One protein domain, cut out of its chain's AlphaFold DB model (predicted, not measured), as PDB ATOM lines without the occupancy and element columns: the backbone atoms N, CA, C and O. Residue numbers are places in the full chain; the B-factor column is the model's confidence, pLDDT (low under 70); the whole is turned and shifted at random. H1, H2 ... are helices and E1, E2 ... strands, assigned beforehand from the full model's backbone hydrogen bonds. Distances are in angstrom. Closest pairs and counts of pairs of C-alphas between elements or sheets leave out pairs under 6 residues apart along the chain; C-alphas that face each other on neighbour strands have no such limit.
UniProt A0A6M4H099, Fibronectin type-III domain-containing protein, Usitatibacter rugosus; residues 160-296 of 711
ATOM      1  N   ARG A 160      -9.476   3.201 -15.926       97.00
ATOM      2  CA  ARG A 160      -8.266   3.503 -15.147       97.00
ATOM      3  C   ARG A 160      -8.435   4.727 -14.262       97.00
ATOM      4  O   ARG A 160      -9.290   5.576 -14.513       97.00
ATOM      5  N   THR A 161      -7.588   4.823 -13.245       95.62
ATOM      6  CA  THR A 161      -7.521   5.941 -12.304       95.62
ATOM      7  C   THR A 161      -6.173   6.649 -12.377       95.62
ATOM      8  O   THR A 161      -5.133   6.062 -12.083       95.62
ATOM      9  N   LEU A 162      -6.204   7.945 -12.675       95.12
ATOM     10  CA  LEU A 162      -5.069   8.849 -12.552       95.12
ATOM     11  C   LEU A 162      -5.206   9.677 -11.275       95.12
ATOM     12  O   LEU A 162      -6.087  10.527 -11.171       95.12
ATOM     13  N   THR A 163      -4.327   9.455 -10.302       93.31
ATOM     14  CA  THR A 163      -4.276  10.261  -9.076       93.31
ATOM     15  C   THR A 163      -3.252  11.382  -9.230       93.31
ATOM     16  O   THR A 163      -2.068  11.119  -9.418       93.31
ATOM     17  N   LEU A 164      -3.687  12.635  -9.121       91.25
ATOM     18  CA  LEU A 164      -2.826  13.816  -9.057       91.25
ATOM     19  C   LEU A 164      -2.490  14.086  -7.585       91.25
ATOM     20  O   LEU A 164      -3.306  14.656  -6.853       91.25
ATOM     21  N   ALA A 165      -1.322  13.612  -7.143       85.94
ATOM     22  CA  ALA A 165      -0.994  13.494  -5.722       85.94
ATOM     23  C   ALA A 165      -0.160  14.648  -5.149       85.94
ATOM     24  O   ALA A 165      -0.087  14.794  -3.931       85.94
ATOM     25  N   GLN A 166       0.464  15.455  -6.005       85.44
ATOM     26  CA  GLN A 166       1.429  16.478  -5.598       85.44
ATOM     27  C   GLN A 166       0.881  17.905  -5.760       85.44
ATOM     28  O   GLN A 166      -0.194  18.190  -5.239       85.44
ATOM     29  N   THR A 167       1.598  18.833  -6.394       83.75
ATOM     30  CA  THR A 167       1.114  20.204  -6.621       83.75
ATOM     31  C   THR A 167       0.392  20.291  -7.960       83.75
ATOM     32  O   THR A 167       0.903  19.805  -8.971       83.75
ATOM     33  N   LEU A 168      -0.771  20.942  -7.972       85.12
ATOM     34  CA  LEU A 168      -1.480  21.303  -9.196       85.12
ATOM     35  C   LEU A 168      -1.323  22.808  -9.428       85.12
ATOM     36  O   LEU A 168      -1.659  23.613  -8.560       85.12
ATOM     37  N   GLN A 169      -0.807  23.193 -10.586       86.31
ATOM     38  CA  GLN A 169      -0.655  24.589 -10.979       86.31
ATOM     39  C   GLN A 169      -1.442  24.811 -12.260       86.31
ATOM     40  O   GLN A 169      -1.250  24.118 -13.254       86.31
ATOM     41  N   VAL A 170      -2.369  25.753 -12.217       82.06
ATOM     42  CA  VAL A 170      -3.276  26.033 -13.317       82.06
ATOM     43  C   VAL A 170      -3.157  27.505 -13.667       82.06
ATOM     44  O   VAL A 170      -3.681  28.375 -12.971       82.06
ATOM     45  N   GLU A 171      -2.409  27.761 -14.734       81.06
ATOM     46  CA  GLU A 171      -2.195  29.081 -15.326       81.06
ATOM     47  C   GLU A 171      -3.000  29.261 -16.619       81.06
ATOM     48  O   GLU A 171      -3.269  30.397 -17.006       81.06
ATOM     49  N   ASP A 172      -3.425  28.155 -17.236       71.69
ATOM     50  CA  ASP A 172      -4.247  28.110 -18.449       71.69
ATOM     51  C   ASP A 172      -5.589  28.832 -18.278       71.69
ATOM     52  O   ASP A 172      -6.210  28.815 -17.213       71.69
ATOM     53  N   ALA A 173      -6.093  29.395 -19.372       74.31
ATOM     54  CA  ALA A 173      -7.477  29.823 -19.478       74.31
ATOM     55  C   ALA A 173      -8.449  28.629 -19.437       74.31
ATOM     56  O   ALA A 173      -9.573  28.791 -18.957       74.31
ATOM     57  N   ASN A 174      -8.045  27.437 -19.901       83.06
ATOM     58  CA  ASN A 174      -8.886  26.236 -19.913       83.06
ATOM     59  C   ASN A 174      -8.118  24.968 -19.507       83.06
ATOM     60  O   ASN A 174      -7.445  24.349 -20.326       83.06
ATOM     61  N   ALA A 175      -8.311  24.512 -18.269       89.12
ATOM     62  CA  ALA A 175      -7.800  23.219 -17.820       89.12
ATOM     63  C   ALA A 175      -8.857  22.132 -18.039       89.12
ATOM     64  O   ALA A 175      -9.906  22.144 -17.387       89.12
ATOM     65  N   GLN A 176      -8.597  21.191 -18.949       93.94
ATOM     66  CA  GLN A 176      -9.516  20.098 -19.241       93.94
ATOM     67  C   GLN A 176      -9.087  18.797 -18.562       93.94
ATOM     68  O   GLN A 176      -7.942  18.354 -18.646       93.94
ATOM     69  N   LEU A 177     -10.057  18.162 -17.915       95.38
ATOM     70  CA  LEU A 177      -9.955  16.855 -17.298       95.38
ATOM     71  C   LEU A 177     -10.761  15.850 -18.124       95.38
ATOM     72  O   LEU A 177     -11.955  16.050 -18.370       95.38
ATOM     73  N   ASN A 178     -10.084  14.771 -18.512       96.94
ATOM     74  CA  ASN A 178     -10.537  13.740 -19.439       96.94
ATOM     75  C   ASN A 178     -10.882  14.264 -20.848       96.94
ATOM     76  O   ASN A 178     -10.796  15.454 -21.162       96.94
ATOM     77  N   ASP A 179     -11.236  13.342 -21.739       95.06
ATOM     78  CA  ASP A 179     -11.743  13.622 -23.084       95.06
ATOM     79  C   ASP A 179     -12.760  12.541 -23.517       95.06
ATOM     80  O   ASP A 179     -12.905  11.534 -22.820       95.06
ATOM     81  N   PRO A 180     -13.501  12.698 -24.630       95.25
ATOM     82  CA  PRO A 180     -14.531  11.729 -25.026       95.25
ATOM     83  C   PRO A 180     -14.047  10.276 -25.189       95.25
ATOM     84  O   PRO A 180     -14.851   9.357 -25.059       95.25
ATOM     85  N   VAL A 181     -12.757  10.066 -25.464       95.50
ATOM     86  CA  VAL A 181     -12.119   8.751 -25.617       95.50
ATOM     87  C   VAL A 181     -11.501   8.280 -24.298       95.50
ATOM     88  O   VAL A 181     -11.710   7.140 -23.895       95.50
ATOM     89  N   ASN A 182     -10.746   9.141 -23.616       96.50
ATOM     90  CA  ASN A 182     -10.081   8.829 -22.348       96.50
ATOM     91  C   ASN A 182     -10.916   9.385 -21.196       96.50
ATOM     92  O   ASN A 182     -10.733  10.521 -20.756       96.50
ATOM     93  N   ASN A 183     -11.874   8.569 -20.765       96.25
ATOM     94  CA  ASN A 183     -12.951   8.918 -19.843       96.25
ATOM     95  C   ASN A 183     -12.866   8.155 -18.508       96.25
ATOM     96  O   ASN A 183     -13.891   7.821 -17.910       96.25
ATOM     97  N   GLY A 184     -11.652   7.836 -18.056       97.56
ATOM     98  CA  GLY A 184     -11.410   7.186 -16.771       97.56
ATOM     99  C   GLY A 184     -11.692   8.092 -15.565       97.56
ATOM    100  O   GLY A 184     -12.420   9.085 -15.633       97.56
ATOM    101  N   THR A 185     -11.099   7.741 -14.428       97.56
ATOM    102  CA  THR A 185     -11.203   8.517 -13.187       97.56
ATOM    103  C   THR A 185      -9.965   9.382 -12.991       97.56
ATOM    104  O   THR A 185      -8.847   8.874 -12.983       97.56
ATOM    105  N   ILE A 186     -10.147  10.679 -12.766       96.12
ATOM    106  CA  ILE A 186      -9.098  11.575 -12.277       96.12
ATOM    107  C   ILE A 186      -9.377  11.863 -10.808       96.12
ATOM    108  O   ILE A 186     -10.394  12.461 -10.461       96.12
ATOM    109  N   ARG A 187      -8.458  11.446  -9.939       94.50
ATOM    110  CA  ARG A 187      -8.532  11.678  -8.498       94.50
ATOM    111  C   ARG A 187      -7.557  12.776  -8.098       94.50
ATOM    112  O   ARG A 187      -6.359  12.657  -8.330       94.50
ATOM    113  N   ILE A 188      -8.043  13.833  -7.461       91.50
ATOM    114  CA  ILE A 188      -7.212  14.943  -6.985       91.50
ATOM    115  C   ILE A 188      -6.992  14.776  -5.481       91.50
ATOM    116  O   ILE A 188      -7.930  14.893  -4.690       91.50
ATOM    117  N   THR A 189      -5.745  14.498  -5.090       87.75
ATOM    118  CA  THR A 189      -5.301  14.422  -3.683       87.75
ATOM    119  C   THR A 189      -4.175  15.415  -3.385       87.75
ATOM    120  O   THR A 189      -3.492  15.291  -2.373       87.75
ATOM    121  N   ALA A 190      -3.969  16.383  -4.280       78.88
ATOM    122  CA  ALA A 190      -2.947  17.413  -4.186       78.88
ATOM    123  C   ALA A 190      -2.971  18.161  -2.842       78.88
ATOM    124  O   ALA A 190      -4.017  18.265  -2.193       78.88
ATOM    125  N   SER A 191      -1.807  18.689  -2.448       71.19
ATOM    126  CA  SER A 191      -1.614  19.414  -1.176       71.19
ATOM    127  C   SER A 191      -1.448  20.926  -1.345       71.19
ATOM    128  O   SER A 191      -1.692  21.678  -0.406       71.19
ATOM    129  N   VAL A 192      -1.037  21.384  -2.531       63.47
ATOM    130  CA  VAL A 192      -0.795  22.799  -2.834       63.47
ATOM    131  C   VAL A 192      -1.388  23.120  -4.201       63.47
ATOM    132  O   VAL A 192      -1.298  22.314  -5.131       63.47
ATOM    133  N   LEU A 193      -2.008  24.296  -4.301       72.19
ATOM    134  CA  LEU A 193      -2.668  24.784  -5.502       72.19
ATOM    135  C   LEU A 193      -2.194  26.203  -5.824       72.19
ATOM    136  O   LEU A 193      -2.253  27.083  -4.966       72.19
ATOM    137  N   PHE A 194      -1.823  26.429  -7.081       73.19
ATOM    138  CA  PHE A 194      -1.699  27.764  -7.666       73.19
ATOM    139  C   PHE A 194      -2.706  27.864  -8.803       73.19
ATOM    140  O   PHE A 194      -2.616  27.108  -9.766       73.19
ATOM    141  N   PHE A 195      -3.697  28.738  -8.666       73.50
ATOM    142  CA  PHE A 195      -4.822  28.808  -9.593       73.50
ATOM    143  C   PHE A 195      -5.056  30.253 -10.010       73.50
ATOM    144  O   PHE A 195      -5.214  31.123  -9.148       73.50
ATOM    145  N   THR A 196      -5.088  30.528 -11.314       75.38
ATOM    146  CA  THR A 196      -5.419  31.872 -11.788       75.38
ATOM    147  C   THR A 196      -6.944  32.068 -11.762       75.38
ATOM    148  O   THR A 196      -7.702  31.210 -12.217       75.38
ATOM    149  N   PRO A 197      -7.465  33.195 -11.238       70.56
ATOM    150  CA  PRO A 197      -8.915  33.405 -11.120       70.56
ATOM    151  C   PRO A 197      -9.690  33.454 -12.448       70.56
ATOM    152  O   PRO A 197     -10.919  33.524 -12.418       70.56
ATOM    153  N   ALA A 198      -8.990  33.477 -13.588       80.75
ATOM    154  CA  ALA A 198      -9.559  33.538 -14.932       80.75
ATOM    155  C   ALA A 198      -9.802  32.152 -15.561       80.75
ATOM    156  O   ALA A 198     -10.480  32.073 -16.585       80.75
ATOM    157  N   THR A 199      -9.293  31.065 -14.972       85.94
ATOM    158  CA  THR A 199      -9.387  29.735 -15.582       85.94
ATOM    159  C   THR A 199     -10.803  29.161 -15.559       85.94
ATOM    160  O   THR A 199     -11.525  29.249 -14.559       85.94
ATOM    161  N   THR A 200     -11.158  28.473 -16.644       90.38
ATOM    162  CA  THR A 200     -12.258  27.511 -16.700       90.38
ATOM    163  C   THR A 200     -11.736  26.094 -16.458       90.38
ATOM    164  O   THR A 200     -10.892  25.600 -17.204       90.38
ATOM    165  N   LEU A 201     -12.266  25.413 -15.440       92.81
ATOM    166  CA  LEU A 201     -12.080  23.972 -15.258       92.81
ATOM    167  C   LEU A 201     -13.133  23.229 -16.087       92.81
ATOM    168  O   LEU A 201     -14.328  23.454 -15.898       92.81
ATOM    169  N   VAL A 202     -12.713  22.331 -16.972       95.38
ATOM    170  CA  VAL A 202     -13.612  21.545 -17.827       95.38
ATOM    171  C   VAL A 202     -13.533  20.075 -17.438       95.38
ATOM    172  O   VAL A 202     -12.507  19.436 -17.630       95.38
ATOM    173  N   VAL A 203     -14.630  19.520 -16.937       97.38
ATOM    174  CA  VAL A 203     -14.817  18.076 -16.765       97.38
ATOM    175  C   VAL A 203     -15.494  17.561 -18.032       97.38
ATOM    176  O   VAL A 203     -16.705  17.717 -18.209       97.38
ATOM    177  N   GLN A 204     -14.694  17.022 -18.951       97.12
ATOM    178  CA  GLN A 204     -15.151  16.705 -20.305       97.12
ATOM    179  C   GLN A 204     -15.908  15.375 -20.384       97.12
ATOM    180  O   GLN A 204     -16.836  15.240 -21.175       97.12
ATOM    181  N   SER A 205     -15.490  14.384 -19.600       97.12
ATOM    182  CA  SER A 205     -16.067  13.038 -19.556       97.12
ATOM    183  C   SER A 205     -15.585  12.304 -18.296       97.12
ATOM    184  O   SER A 205     -14.755  12.818 -17.537       97.12
ATOM    185  N   GLY A 206     -16.074  11.083 -18.082       97.25
ATOM    186  CA  GLY A 206     -15.587  10.221 -17.009       97.25
ATOM    187  C   GLY A 206     -15.889  10.774 -15.620       97.25
ATOM    188  O   GLY A 206     -16.877  11.483 -15.423       97.25
ATOM    189  N   VAL A 207     -15.032  10.440 -14.657       97.81
ATOM    190  CA  VAL A 207     -15.178  10.868 -13.261       97.81
ATOM    191  C   VAL A 207     -14.004  11.755 -12.873       97.81
ATOM    192  O   VAL A 207     -12.849  11.375 -13.043       97.81
ATOM    193  N   VAL A 208     -14.290  12.917 -12.298       96.88
ATOM    194  CA  VAL A 208     -13.314  13.732 -11.571       96.88
ATOM    195  C   VAL A 208     -13.733  13.759 -10.116       96.88
ATOM    196  O   VAL A 208     -14.840  14.192  -9.804       96.88
ATOM    197  N   GLU A 209     -12.856  13.317  -9.221       95.44
ATOM    198  CA  GLU A 209     -13.151  13.281  -7.793       95.44
ATOM    199  C   GLU A 209     -12.038  13.865  -6.925       95.44
ATOM    200  O   GLU A 209     -10.848  13.693  -7.190       95.44
ATOM    201  N   GLY A 210     -12.430  14.584  -5.875       86.44
ATOM    202  CA  GLY A 210     -11.505  15.260  -4.968       86.44
ATOM    203  C   GLY A 210     -11.503  14.628  -3.588       86.44
ATOM    204  O   GLY A 210     -12.469  14.804  -2.851       86.44
ATOM    205  N   ALA A 211     -10.400  13.968  -3.228       76.81
ATOM    206  CA  ALA A 211     -10.193  13.359  -1.909       76.81
ATOM    207  C   ALA A 211      -9.454  14.283  -0.917       76.81
ATOM    208  O   ALA A 211      -9.091  13.859   0.177       76.81
ATOM    209  N   SER A 212      -9.227  15.547  -1.287       79.62
ATOM    210  CA  SER A 212      -8.697  16.603  -0.418       79.62
ATOM    211  C   SER A 212      -9.509  17.895  -0.576       79.62
ATOM    212  O   SER A 212     -10.320  18.025  -1.496       79.62
ATOM    213  N   ALA A 213      -9.255  18.884   0.287       82.75
ATOM    214  CA  ALA A 213      -9.866  20.216   0.200       82.75
ATOM    215  C   ALA A 213      -9.459  21.009  -1.063       82.75
ATOM    216  O   ALA A 213      -9.985  22.095  -1.310       82.75
ATOM    217  N   VAL A 214      -8.544  20.477  -1.883       86.31
ATOM    218  CA  VAL A 214      -8.052  21.158  -3.084       86.31
ATOM    219  C   VAL A 214      -9.110  21.241  -4.176       86.31
ATOM    220  O   VAL A 214      -9.256  22.309  -4.758       86.31
ATOM    221  N   LEU A 215      -9.887  20.183  -4.443       89.25
ATOM    222  CA  LEU A 215     -10.933  20.267  -5.473       89.25
ATOM    223  C   LEU A 215     -11.994  21.336  -5.135       89.25
ATOM    224  O   LEU A 215     -12.246  22.178  -5.997       89.25
ATOM    225  N   PRO A 216     -12.544  21.399  -3.902       89.88
ATOM    226  CA  PRO A 216     -13.366  22.532  -3.469       89.88
ATOM    227  C   PRO A 216     -12.703  23.905  -3.657       89.88
ATOM    228  O   PRO A 216     -13.367  24.850  -4.082       89.88
ATOM    229  N   ALA A 217     -11.404  24.035  -3.367       88.19
ATOM    230  CA  ALA A 217     -10.674  25.291  -3.546       88.19
ATOM    231  C   ALA A 217     -10.531  25.681  -5.029       88.19
ATOM    232  O   ALA A 217     -10.691  26.856  -5.369       88.19
ATOM    233  N   ILE A 218     -10.295  24.702  -5.913       87.81
ATOM    234  CA  ILE A 218     -10.252  24.892  -7.369       87.81
ATOM    235  C   ILE A 218     -11.604  25.407  -7.861       87.81
ATOM    236  O   ILE A 218     -11.684  26.487  -8.444       87.81
ATOM    237  N   THR A 219     -12.682  24.668  -7.599       91.94
ATOM    238  CA  THR A 219     -14.016  25.001  -8.119       91.94
ATOM    239  C   THR A 219     -14.586  26.274  -7.494       91.94
ATOM    240  O   THR A 219     -15.378  26.980  -8.124       91.94
ATOM    241  N   GLY A 220     -14.167  26.608  -6.270       90.50
ATOM    242  CA  GLY A 220     -14.506  27.857  -5.588       90.50
ATOM    243  C   GLY A 220     -13.746  29.084  -6.103       90.50
ATOM    244  O   GLY A 220     -14.227  30.202  -5.920       90.50
ATOM    245  N   SER A 221     -12.600  28.893  -6.762       88.56
ATOM    246  CA  SER A 221     -11.763  29.985  -7.286       88.56
ATOM    247  C   SER A 221     -11.908  30.174  -8.797       88.56
ATOM    248  O   SER A 221     -11.812  31.302  -9.286       88.56
ATOM    249  N   ALA A 222     -12.180  29.092  -9.532       90.00
ATOM    250  CA  ALA A 222     -12.304  29.105 -10.984       90.00
ATOM    251  C   ALA A 222     -13.349  30.104 -11.489       90.00
ATOM    252  O   ALA A 222     -14.424  30.260 -10.903       90.00
ATOM    253  N   ALA A 223     -13.045  30.772 -12.606       91.50
ATOM    254  CA  ALA A 223     -13.997  31.645 -13.291       91.50
ATOM    255  C   ALA A 223     -15.236  30.862 -13.739       91.50
ATOM    256  O   ALA A 223     -16.346  31.398 -13.755       91.50
ATOM    257  N   SER A 224     -15.042  29.593 -14.096       94.56
ATOM    258  CA  SER A 224     -16.100  28.666 -14.467       94.56
ATOM    259  C   SER A 224     -15.683  27.221 -14.195       94.56
ATOM    260  O   SER A 224     -14.527  26.848 -14.372       94.56
ATOM    261  N   THR A 225     -16.628  26.401 -13.752       96.75
ATOM    262  CA  THR A 225     -16.517  24.943 -13.676       96.75
ATOM    263  C   THR A 225     -17.553  24.368 -14.631       96.75
ATOM    264  O   THR A 225     -18.752  24.426 -14.359       96.75
ATOM    265  N   ARG A 226     -17.095  23.846 -15.769       97.69
ATOM    266  CA  ARG A 226     -17.940  23.270 -16.815       97.69
ATOM    267  C   ARG A 226     -17.957  21.755 -16.701       97.69
ATOM    268  O   ARG A 226     -16.920  21.128 -16.886       97.69
ATOM    269  N   VAL A 227     -19.126  21.172 -16.462       98.38
ATOM    270  CA  VAL A 227     -19.310  19.714 -16.417       98.38
ATOM    271  C   VAL A 227     -20.152  19.287 -17.613       98.38
ATOM    272  O   VAL A 227     -21.328  19.643 -17.713       98.38
ATOM    273  N   MET A 228     -19.539  18.566 -18.549       98.12
ATOM    274  CA  MET A 228     -20.192  18.139 -19.788       98.12
ATOM    275  C   MET A 228     -21.144  16.962 -19.564       98.12
ATOM    276  O   MET A 228     -21.003  16.201 -18.607       98.12
ATOM    277  N   ALA A 229     -22.097  16.785 -20.480       96.94
ATOM    278  CA  ALA A 229     -23.006  15.643 -20.495       96.94
ATOM    279  C   ALA A 229     -22.258  14.304 -20.352       96.94
ATOM    280  O   ALA A 229     -21.266  14.054 -21.035       96.94
ATOM    281  N   GLY A 230     -22.752  13.439 -19.464       94.00
ATOM    282  CA  GLY A 230     -22.151  12.130 -19.181       94.00
ATOM    283  C   GLY A 230     -20.902  12.167 -18.292       94.00
ATOM    284  O   GLY A 230     -20.448  11.109 -17.862       94.00
ATOM    285  N   ALA A 231     -20.365  13.348 -17.979       98.19
ATOM    286  CA  ALA A 231     -19.281  13.503 -17.021       98.19
ATOM    287  C   ALA A 231     -19.808  13.621 -15.584       98.19
ATOM    288  O   ALA A 231     -20.932  14.078 -15.355       98.19
ATOM    289  N   LEU A 232     -18.976  13.249 -14.613       98.12
ATOM    290  CA  LEU A 232     -19.274  13.348 -13.190       98.12
ATOM    291  C   LEU A 232     -18.174  14.105 -12.447       98.12
ATOM    292  O   LEU A 232     -17.015  13.700 -12.456       98.12
ATOM    293  N   LEU A 233     -18.564  15.170 -11.749       97.88
ATOM    294  CA  LEU A 233     -17.741  15.871 -10.771       97.88
ATOM    295  C   LEU A 233     -18.182  15.469  -9.359       97.88
ATOM    296  O   LEU A 233     -19.299  15.786  -8.952       97.88
ATOM    297  N   ARG A 234     -17.310  14.798  -8.606       97.12
ATOM    298  CA  ARG A 234     -17.604  14.300  -7.259       97.12
ATOM    299  C   ARG A 234     -16.727  14.951  -6.193       97.12
ATOM    300  O   ARG A 234     -15.498  14.907  -6.247       97.12
ATOM    301  N   PHE A 235     -17.360  15.468  -5.153       95.44
ATOM    302  CA  PHE A 235     -16.706  15.904  -3.928       95.44
ATOM    303  C   PHE A 235     -16.870  14.826  -2.864       95.44
ATOM    304  O   PHE A 235     -17.991  14.456  -2.527       95.44
ATOM    305  N   THR A 236     -15.756  14.325  -2.329       92.62
ATOM    306  CA  THR A 236     -15.767  13.337  -1.236       92.62
ATOM    307  C   THR A 236     -15.340  13.941   0.103       92.62
ATOM    308  O   THR A 236     -15.299  13.247   1.117       92.62
ATOM    309  N   THR A 237     -15.053  15.246   0.126       87.56
ATOM    310  CA  THR A 237     -14.690  16.015   1.319       87.56
ATOM    311  C   THR A 237     -15.716  17.109   1.597       87.56
ATOM    312  O   THR A 237     -16.383  17.605   0.688       87.56
ATOM    313  N   ALA A 238     -15.841  17.483   2.870       86.62
ATOM    314  CA  ALA A 238     -16.816  18.469   3.310       86.62
ATOM    315  C   ALA A 238     -16.547  19.875   2.749       86.62
ATOM    316  O   ALA A 238     -15.409  20.244   2.463       86.62
ATOM    317  N   ASN A 239     -17.603  20.694   2.706       77.38
ATOM    318  CA  ASN A 239     -17.571  22.098   2.270       77.38
ATOM    319  C   ASN A 239     -17.219  22.302   0.789       77.38
ATOM    320  O   ASN A 239     -16.520  23.256   0.436       77.38
ATOM    321  N   ALA A 240     -17.755  21.452  -0.087       92.62
ATOM    322  CA  ALA A 240     -17.690  21.669  -1.524       92.62
ATOM    323  C   ALA A 240     -18.282  23.038  -1.902       92.62
ATOM    324  O   ALA A 240     -19.371  23.413  -1.458       92.62
ATOM    325  N   SER A 241     -17.561  23.795  -2.729       93.56
ATOM    326  CA  SER A 241     -17.996  25.109  -3.198       93.56
ATOM    327  C   SER A 241     -17.666  25.282  -4.672       93.56
ATOM    328  O   SER A 241     -16.545  25.012  -5.095       93.56
ATOM    329  N   ILE A 242     -18.623  25.777  -5.453       96.56
ATOM    330  CA  ILE A 242     -18.462  26.089  -6.873       96.56
ATOM    331  C   ILE A 242     -18.844  27.551  -7.103       96.56
ATOM    332  O   ILE A 242     -19.945  27.988  -6.758       96.56
ATOM    333  N   ARG A 243     -17.938  28.332  -7.691       95.62
ATOM    334  CA  ARG A 243     -18.180  29.752  -7.978       95.62
ATOM    335  C   ARG A 243     -19.146  29.950  -9.143       95.62
ATOM    336  O   ARG A 243     -20.084  30.735  -9.057       95.62
ATOM    337  N   ASN A 244     -18.931  29.237 -10.236       96.69
ATOM    338  CA  ASN A 244     -19.743  29.369 -11.436       96.69
ATOM    339  C   ASN A 244     -19.890  27.996 -12.092       96.69
ATOM    340  O   ASN A 244     -18.937  27.507 -12.693       96.69
ATOM    341  N   LEU A 245     -21.040  27.350 -11.909       98.25
ATOM    342  CA  LEU A 245     -21.304  26.009 -12.430       98.25
ATOM    343  C   LEU A 245     -22.008  26.093 -13.784       98.25
ATOM    344  O   LEU A 245     -23.090  26.664 -13.882       98.25
ATOM    345  N   VAL A 246     -21.435  25.481 -14.816       98.38
ATOM    346  CA  VAL A 246     -22.049  25.439 -16.149       98.38
ATOM    347  C   VAL A 246     -22.024  24.041 -16.754       98.38
ATOM    348  O   VAL A 246     -21.223  23.189 -16.368       98.38
ATOM    349  N   GLY A 247     -22.889  23.806 -17.736       98.00
ATOM    350  CA  GLY A 247     -22.963  22.540 -18.467       98.00
ATOM    351  C   GLY A 247     -24.154  21.685 -18.051       98.00
ATOM    352  O   GLY A 247     -25.152  22.192 -17.548       98.00
ATOM    353  N   ASN A 248     -24.086  20.388 -18.326       97.94
ATOM    354  CA  ASN A 248     -25.224  19.472 -18.231       97.94
ATOM    355  C   ASN A 248     -24.832  18.039 -17.826       97.94
ATOM    356  O   ASN A 248     -25.546  17.090 -18.139       97.94
ATOM    357  N   GLY A 249     -23.686  17.877 -17.163       98.12
ATOM    358  CA  GLY A 249     -23.267  16.607 -16.569       98.12
ATOM    359  C   GLY A 249     -23.844  16.364 -15.175       98.12
ATOM    360  O   GLY A 249     -24.927  16.834 -14.837       98.12
ATOM    361  N   ASN A 250     -23.093  15.647 -14.346       98.25
ATOM    362  CA  ASN A 250     -23.491  15.291 -12.988       98.25
ATOM    363  C   ASN A 250     -22.544  15.920 -11.963       98.25
ATOM    364  O   ASN A 250     -21.324  15.891 -12.134       98.25
ATOM    365  N   VAL A 251     -23.098  16.457 -10.879       98.25
ATOM    366  CA  VAL A 251     -22.345  16.955  -9.723       98.25
ATOM    367  C   VAL A 251     -22.829  16.240  -8.471       98.25
ATOM    368  O   VAL A 251     -24.024  16.233  -8.176       98.25
ATOM    369  N   GLU A 252     -21.901  15.651  -7.726       96.56
ATOM    370  CA  GLU A 252     -22.192  14.856  -6.537       96.56
ATOM    371  C   GLU A 252     -21.353  15.325  -5.340       96.56
ATOM    372  O   GLU A 252     -20.143  15.503  -5.450       96.56
ATOM    373  N   GLU A 253     -21.984  15.506  -4.185       95.12
ATOM    374  CA  GLU A 253     -21.330  15.728  -2.893       95.12
ATOM    375  C   GLU A 253     -21.649  14.530  -1.990       95.12
ATOM    376  O   GLU A 253     -22.803  14.333  -1.605       95.12
ATOM    377  N   THR A 254     -20.644  13.701  -1.692       94.25
ATOM    378  CA  THR A 254     -20.822  12.415  -0.994       94.25
ATOM    379  C   THR A 254     -20.329  12.420   0.451       94.25
ATOM    380  O   THR A 254     -20.429  11.392   1.115       94.25
ATOM    381  N   SER A 255     -19.775  13.525   0.962       91.25
ATOM    382  CA  SER A 255     -19.330  13.603   2.365       91.25
ATOM    383  C   SER A 255     -20.490  13.716   3.360       91.25
ATOM    384  O   SER A 255     -20.274  13.624   4.567       91.25
ATOM    385  N   GLY A 256     -21.717  13.906   2.864       89.75
ATOM    386  CA  GLY A 256     -22.914  14.054   3.686       89.75
ATOM    387  C   GLY A 256     -23.121  15.482   4.190       89.75
ATOM    388  O   GLY A 256     -23.776  15.682   5.213       89.75
ATOM    389  N   THR A 257     -22.524  16.478   3.526       91.69
ATOM    390  CA  THR A 257     -22.516  17.870   3.981       91.69
ATOM    391  C   THR A 257     -23.198  18.797   2.969       91.69
ATOM    392  O   THR A 257     -24.307  18.538   2.503       91.69
ATOM    393  N   THR A 258     -22.607  19.956   2.693       94.75
ATOM    394  CA  THR A 258     -23.218  21.005   1.885       94.75
ATOM    395  C   THR A 258     -22.403  21.250   0.630       94.75
ATOM    396  O   THR A 258     -21.209  21.543   0.716       94.75
ATOM    397  N   LEU A 259     -23.083  21.237  -0.514       96.81
ATOM    398  CA  LEU A 259     -22.590  21.791  -1.763       96.81
ATOM    399  C   LEU A 259     -23.044  23.247  -1.879       96.81
ATOM    400  O   LEU A 259     -24.239  23.538  -1.944       96.81
ATOM    401  N   ARG A 260     -22.089  24.176  -1.913       97.12
ATOM    402  CA  ARG A 260     -22.351  25.608  -2.089       97.12
ATOM    403  C   ARG A 260     -22.126  26.009  -3.536       97.12
ATOM    404  O   ARG A 260     -21.081  25.712  -4.102       97.12
ATOM    405  N   ILE A 261     -23.074  26.723  -4.128       98.06
ATOM    406  CA  ILE A 261     -22.954  27.259  -5.483       98.06
ATOM    407  C   ILE A 261     -23.218  28.761  -5.439       98.06
ATOM    408  O   ILE A 261     -24.191  29.221  -4.841       98.06
ATOM    409  N   GLN A 262     -22.337  29.551  -6.046       97.75
ATOM    410  CA  GLN A 262     -22.504  31.002  -6.105       97.75
ATOM    411  C   GLN A 262     -23.350  31.416  -7.317       97.75
ATOM    412  O   GLN A 262     -24.315  32.153  -7.144       97.75
ATOM    413  N   GLY A 263     -23.059  30.918  -8.519       97.62
ATOM    414  CA  GLY A 263     -23.855  31.180  -9.721       97.62
ATOM    415  C   GLY A 263     -23.627  30.159 -10.832       97.62
ATOM    416  O   GLY A 263     -22.932  29.163 -10.624       97.62
ATOM    417  N   GLY A 264     -24.221  30.416 -11.997       97.44
ATOM    418  CA  GLY A 264     -24.009  29.646 -13.224       97.44
ATOM    419  C   GLY A 264     -25.290  29.273 -13.968       97.44
ATOM    420  O   GLY A 264     -26.375  29.730 -13.611       97.44
ATOM    421  N   ASP A 265     -25.152  28.459 -15.012       97.56
ATOM    422  CA  ASP A 265     -26.247  27.945 -15.845       97.56
ATOM    423  C   ASP A 265     -26.039  26.450 -16.098       97.56
ATOM    424  O   ASP A 265     -25.192  26.041 -16.901       97.56
ATOM    425  N   PHE A 266     -26.773  25.637 -15.342       98.31
ATOM    426  CA  PHE A 266     -26.565  24.203 -15.256       98.31
ATOM    427  C   PHE A 266     -27.843  23.430 -15.590       98.31
ATOM    428  O   PHE A 266     -28.868  23.539 -14.916       98.31
ATOM    429  N   GLY A 267     -27.774  22.610 -16.634       97.81
ATOM    430  CA  GLY A 267     -28.853  21.720 -17.075       97.81
ATOM    431  C   GLY A 267     -28.698  20.274 -16.611       97.81
ATOM    432  O   GLY A 267     -29.425  19.405 -17.081       97.81
ATOM    433  N   GLY A 268     -27.719  20.002 -15.748       97.56
ATOM    434  CA  GLY A 268     -27.368  18.660 -15.301       97.56
ATOM    435  C   GLY A 268     -28.043  18.238 -13.995       97.56
ATOM    436  O   GLY A 268     -28.920  18.931 -13.472       97.56
ATOM    437  N   GLN A 269     -27.593  17.106 -13.448       97.94
ATOM    438  CA  GLN A 269     -28.067  16.587 -12.165       97.94
ATOM    439  C   GLN A 269     -27.138  17.001 -11.021       97.94
ATOM    440  O   GLN A 269     -25.921  16.827 -11.096       97.94
ATOM    441  N   ILE A 270     -27.725  17.496  -9.931       98.38
ATOM    442  CA  ILE A 270     -27.037  17.752  -8.664       98.38
ATOM    443  C   ILE A 270     -27.567  16.794  -7.594       98.38
ATOM    444  O   ILE A 270     -28.776  16.738  -7.349       98.38
ATOM    445  N   THR A 271     -26.647  16.099  -6.926       96.81
ATOM    446  CA  THR A 271     -26.908  15.247  -5.760       96.81
ATOM    447  C   THR A 271     -26.021  15.705  -4.600       96.81
ATOM    448  O   THR A 271     -24.803  15.771  -4.732       96.81
ATOM    449  N   ALA A 272     -26.618  16.045  -3.461       96.56
ATOM    450  CA  ALA A 272     -25.917  16.458  -2.241       96.56
ATOM    451  C   ALA A 272     -26.854  16.297  -1.040       96.56
ATOM    452  O   ALA A 272     -28.070  16.279  -1.225       96.56
ATOM    453  N   THR A 273     -26.348  16.261   0.195       96.69
ATOM    454  CA  THR A 273     -27.234  16.322   1.374       96.69
ATOM    455  C   THR A 273     -27.935  17.679   1.459       96.69
ATOM    456  O   THR A 273     -29.155  17.728   1.604       96.69
ATOM    457  N   VAL A 274     -27.192  18.777   1.282       97.44
ATOM    458  CA  VAL A 274     -27.749  20.133   1.162       97.44
ATOM    459  C   VAL A 274     -27.119  20.861  -0.025       97.44
ATOM    460  O   VAL A 274     -25.897  20.926  -0.138       97.44
ATOM    461  N   LEU A 275     -27.946  21.468  -0.875       97.81
ATOM    462  CA  LEU A 275     -27.536  22.437  -1.889       97.81
ATOM    463  C   LEU A 275     -27.809  23.859  -1.382       97.81
ATOM    464  O   LEU A 275     -28.948  24.196  -1.073       97.81
ATOM    465  N   GLN A 276     -26.783  24.710  -1.329       97.75
ATOM    466  CA  GLN A 276     -26.908  26.111  -0.923       97.75
ATOM    467  C   GLN A 276     -26.522  27.068  -2.048       97.75
ATOM    468  O   GLN A 276     -25.402  27.033  -2.555       97.75
ATOM    469  N   LYS A 277     -27.416  28.005  -2.355       97.62
ATOM    470  CA  LYS A 277     -27.131  29.188  -3.165       97.62
ATOM    471  C   LYS A 277     -26.725  30.349  -2.249       97.62
ATOM    472  O   LYS A 277     -27.519  30.771  -1.409       97.62
ATOM    473  N   ILE A 278     -25.486  30.838  -2.387       96.31
ATOM    474  CA  ILE A 278     -24.821  31.640  -1.329       96.31
ATOM    475  C   ILE A 278     -24.352  33.056  -1.714       96.31
ATOM    476  O   ILE A 278     -23.840  33.764  -0.854       96.31
ATOM    477  N   SER A 279     -24.469  33.485  -2.972       96.56
ATOM    478  CA  SER A 279     -23.967  34.801  -3.425       96.56
ATOM    479  C   SER A 279     -25.039  35.643  -4.122       96.56
ATOM    480  O   SER A 279     -26.110  35.141  -4.429       96.56
ATOM    481  N   GLY A 280     -24.750  36.904  -4.448       94.81
ATOM    482  CA  GLY A 280     -25.656  37.746  -5.243       94.81
ATOM    483  C   GLY A 280     -25.808  37.338  -6.719       94.81
ATOM    484  O   GLY A 280     -26.674  37.871  -7.403       94.81
ATOM    485  N   SER A 281     -24.997  36.403  -7.227       94.12
ATOM    486  CA  SER A 281     -25.053  35.967  -8.632       94.12
ATOM    487  C   SER A 281     -26.332  35.181  -8.944       94.12
ATOM    488  O   SER A 281     -27.020  34.709  -8.040       94.12
ATOM    489  N   VAL A 282     -26.644  34.983 -10.225       96.44
ATOM    490  CA  VAL A 282     -27.746  34.103 -10.645       96.44
ATOM    491  C   VAL A 282     -27.233  32.671 -10.790       96.44
ATOM    492  O   VAL A 282     -26.175  32.456 -11.378       96.44
ATOM    493  N   LEU A 283     -27.983  31.703 -10.265       97.62
ATOM    494  CA  LEU A 283     -27.851  30.286 -10.604       97.62
ATOM    495  C   LEU A 283     -29.103  29.856 -11.371       97.62
ATOM    496  O   LEU A 283     -30.203  29.993 -10.845       97.62
ATOM    497  N   ARG A 284     -28.947  29.343 -12.588       97.06
ATOM    498  CA  ARG A 284     -30.029  28.771 -13.392       97.06
ATOM    499  C   ARG A 284     -29.921  27.251 -13.379       97.06
ATOM    500  O   ARG A 284     -28.856  26.714 -13.666       97.06
ATOM    501  N   LEU A 285     -31.012  26.577 -13.022       97.69
ATOM    502  CA  LEU A 285     -31.143  25.122 -13.043       97.69
ATOM    503  C   LEU A 285     -32.244  24.732 -14.030       97.69
ATOM    504  O   LEU A 285     -33.424  24.978 -13.778       97.69
ATOM    505  N   SER A 286     -31.855  24.133 -15.153       96.81
ATOM    506  CA  SER A 286     -32.779  23.709 -16.217       96.81
ATOM    507  C   SER A 286     -32.988  22.192 -16.285       96.81
ATOM    508  O   SER A 286     -33.930  21.732 -16.925       96.81
ATOM    509  N   GLY A 287     -32.145  21.415 -15.599       96.50
ATOM    510  CA  GLY A 287     -32.248  19.957 -15.505       96.50
ATOM    511  C   GLY A 287     -33.058  19.464 -14.305       96.50
ATOM    512  O   GLY A 287     -33.683  20.239 -13.577       96.50
ATOM    513  N   THR A 288     -33.005  18.155 -14.068       97.50
ATOM    514  CA  THR A 288     -33.566  17.531 -12.863       97.50
ATOM    515  C   THR A 288     -32.476  17.366 -11.812       97.50
ATOM    516  O   THR A 288     -31.466  16.717 -12.064       97.50
ATOM    517  N   SER A 289     -32.676  17.929 -10.623       96.88
ATOM    518  CA  SER A 289     -31.746  17.822  -9.495       96.88
ATOM    519  C   SER A 289     -32.462  17.347  -8.232       96.88
ATOM    520  O   SER A 289     -33.607  17.723  -7.976       96.88
ATOM    521  N   GLY A 290     -31.781  16.523  -7.436       95.44
ATOM    522  CA  GLY A 290     -32.359  15.872  -6.261       95.44
ATOM    523  C   GLY A 290     -31.425  15.837  -5.057       95.44
ATOM    524  O   GLY A 290     -31.085  14.747  -4.600       95.44
ATOM    525  N   PRO A 291     -30.984  16.995  -4.532       96.56
ATOM    526  CA  PRO A 291     -30.327  17.026  -3.231       96.56
ATOM    527  C   PRO A 291     -31.305  16.627  -2.105       96.56
ATOM    528  O   PRO A 291     -32.510  16.555  -2.312       96.56
ATOM    529  N   GLY A 292     -30.823  16.386  -0.887       96.81
ATOM    530  CA  GLY A 292     -31.686  16.136   0.277       96.81
ATOM    531  C   GLY A 292     -32.479  17.377   0.704       96.81
ATOM    532  O   GLY A 292     -33.616  17.269   1.160       96.81
ATOM    533  N   GLN A 293     -31.899  18.564   0.513       97.44
ATOM    534  CA  GLN A 293     -32.529  19.867   0.724       97.44
ATOM    535  C   GLN A 293     -31.883  20.919  -0.185       97.44
ATOM    536  O   GLN A 293     -30.671  20.892  -0.399       97.44
ATOM    537  N   THR A 294     -32.662  21.890  -0.658       98.38
ATOM    538  CA  THR A 294     -32.158  23.083  -1.356       98.38
ATOM    539  C   THR A 294     -32.441  24.346  -0.540       98.38
ATOM    540  O   THR A 294     -33.530  24.523   0.002       98.38
ATOM    541  N   GLN A 295     -31.469  25.251  -0.452       98.44
ATOM    542  CA  GLN A 295     -31.586  26.522   0.259       98.44
ATOM    543  C   GLN A 295     -31.080  27.673  -0.613       98.44
ATOM    544  O   GLN A 295     -29.946  27.655  -1.094       98.44
ATOM    545  N   ILE A 296     -31.899  28.710  -0.768       98.56
ATOM    546  CA  ILE A 296     -31.496  29.987  -1.358       98.56
ATOM    547  C   ILE A 296     -31.253  30.960  -0.214       98.56
ATOM    548  O   ILE A 296     -32.199  31.501   0.356       98.56
TER     549      ILE A 296
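AT A GLANCE: This is residues 160 to 296 of the 711 residues of the protein "Fibronectin type-III domain-containing protein" of Usitatibacter rugosus (UniProt A0A6M4H099). The chain is wound in stacked turns, a short three-sided solenoid of parallel strands. One side stacks E1, E4, E7, E9, E11 and E13; a second stacks E3, E6, E8 and the last residues of E10, E12 and E14; the third holds E2, E5, H1, the first residues of E10, E12 and E14, and E15. The printed part has 137 residues, with fifteen named strands and one named helix in the order E1 to E7, H1, E8 to E15; the class is mostly strand. It is compact, with a radius of gyration of the C-alphas of 13.5 A and spans of 35 by 28 by 27 A.

HOW THE PARTS SIT: Start at E1, residues 161 to 164, which runs on into E2, residues 167 to 170, across a break of 2 residues at 87 degrees; E3, residues 174 to 177, follows. Look next for their parallel neighbours: E4, residues 185 to 188, beside E1 with N 162 and O 185 2.8 A apart; E5, residues 192 to 195, beside E2 with N 170 and O 194 2.8 A apart; and E6, residues 200 to 203, beside E3 with N 177 and O 202 2.8 A apart. Then come E7, residues 207 to 210, H1, residues 214 to 221, E8, residues 224 to 227, E9, residues 232 to 235, and E10, residues 241 to 247. After them find E11, residues 250 to 253, E12, residues 258 to 266, E13, residues 269 to 271, E14, residues 274 to 285, and E15, residues 293 to 296. The strongly twisted sheet E3 E6 E8 E10 E12 E14 E15 and the sheet E1 E4 E7 E9 E11 E13, each in that order and parallel, form a sandwich, two sheets face to face, with strands at 78 degrees. H1 is on the first of these, its closest C-alphas to E10 being those of Gly 220 and Ile 242, 4.5 A apart; it only grazes the second with residues 214 to 216. In H1 every O i to N i+4 pair is within hydrogen-bond range.

IN THESE COORDINATES: Find C-alpha 161 at (-7.521, 5.941, -12.304), where E1 begins. H1 starts at C-alpha 214, (-8.052, 21.158, -3.084), and is 10.5 A long. E10 measures 16.3 A, E12 17.8 A and E14 15.4 A; E12 bends by 94 degrees at residue 263 and E14 by 135 degrees at residue 281. E15 ends at C-alpha 296, (-31.496, 29.987, -1.358).

THE WHOLE: The C-alphas farthest apart are those of Arg 160 and Gly 280, 39.7 A. The printed part has no cut and no long link. The model's mean pLDDT over the printed part is 92.3, and residue 192 is under 70.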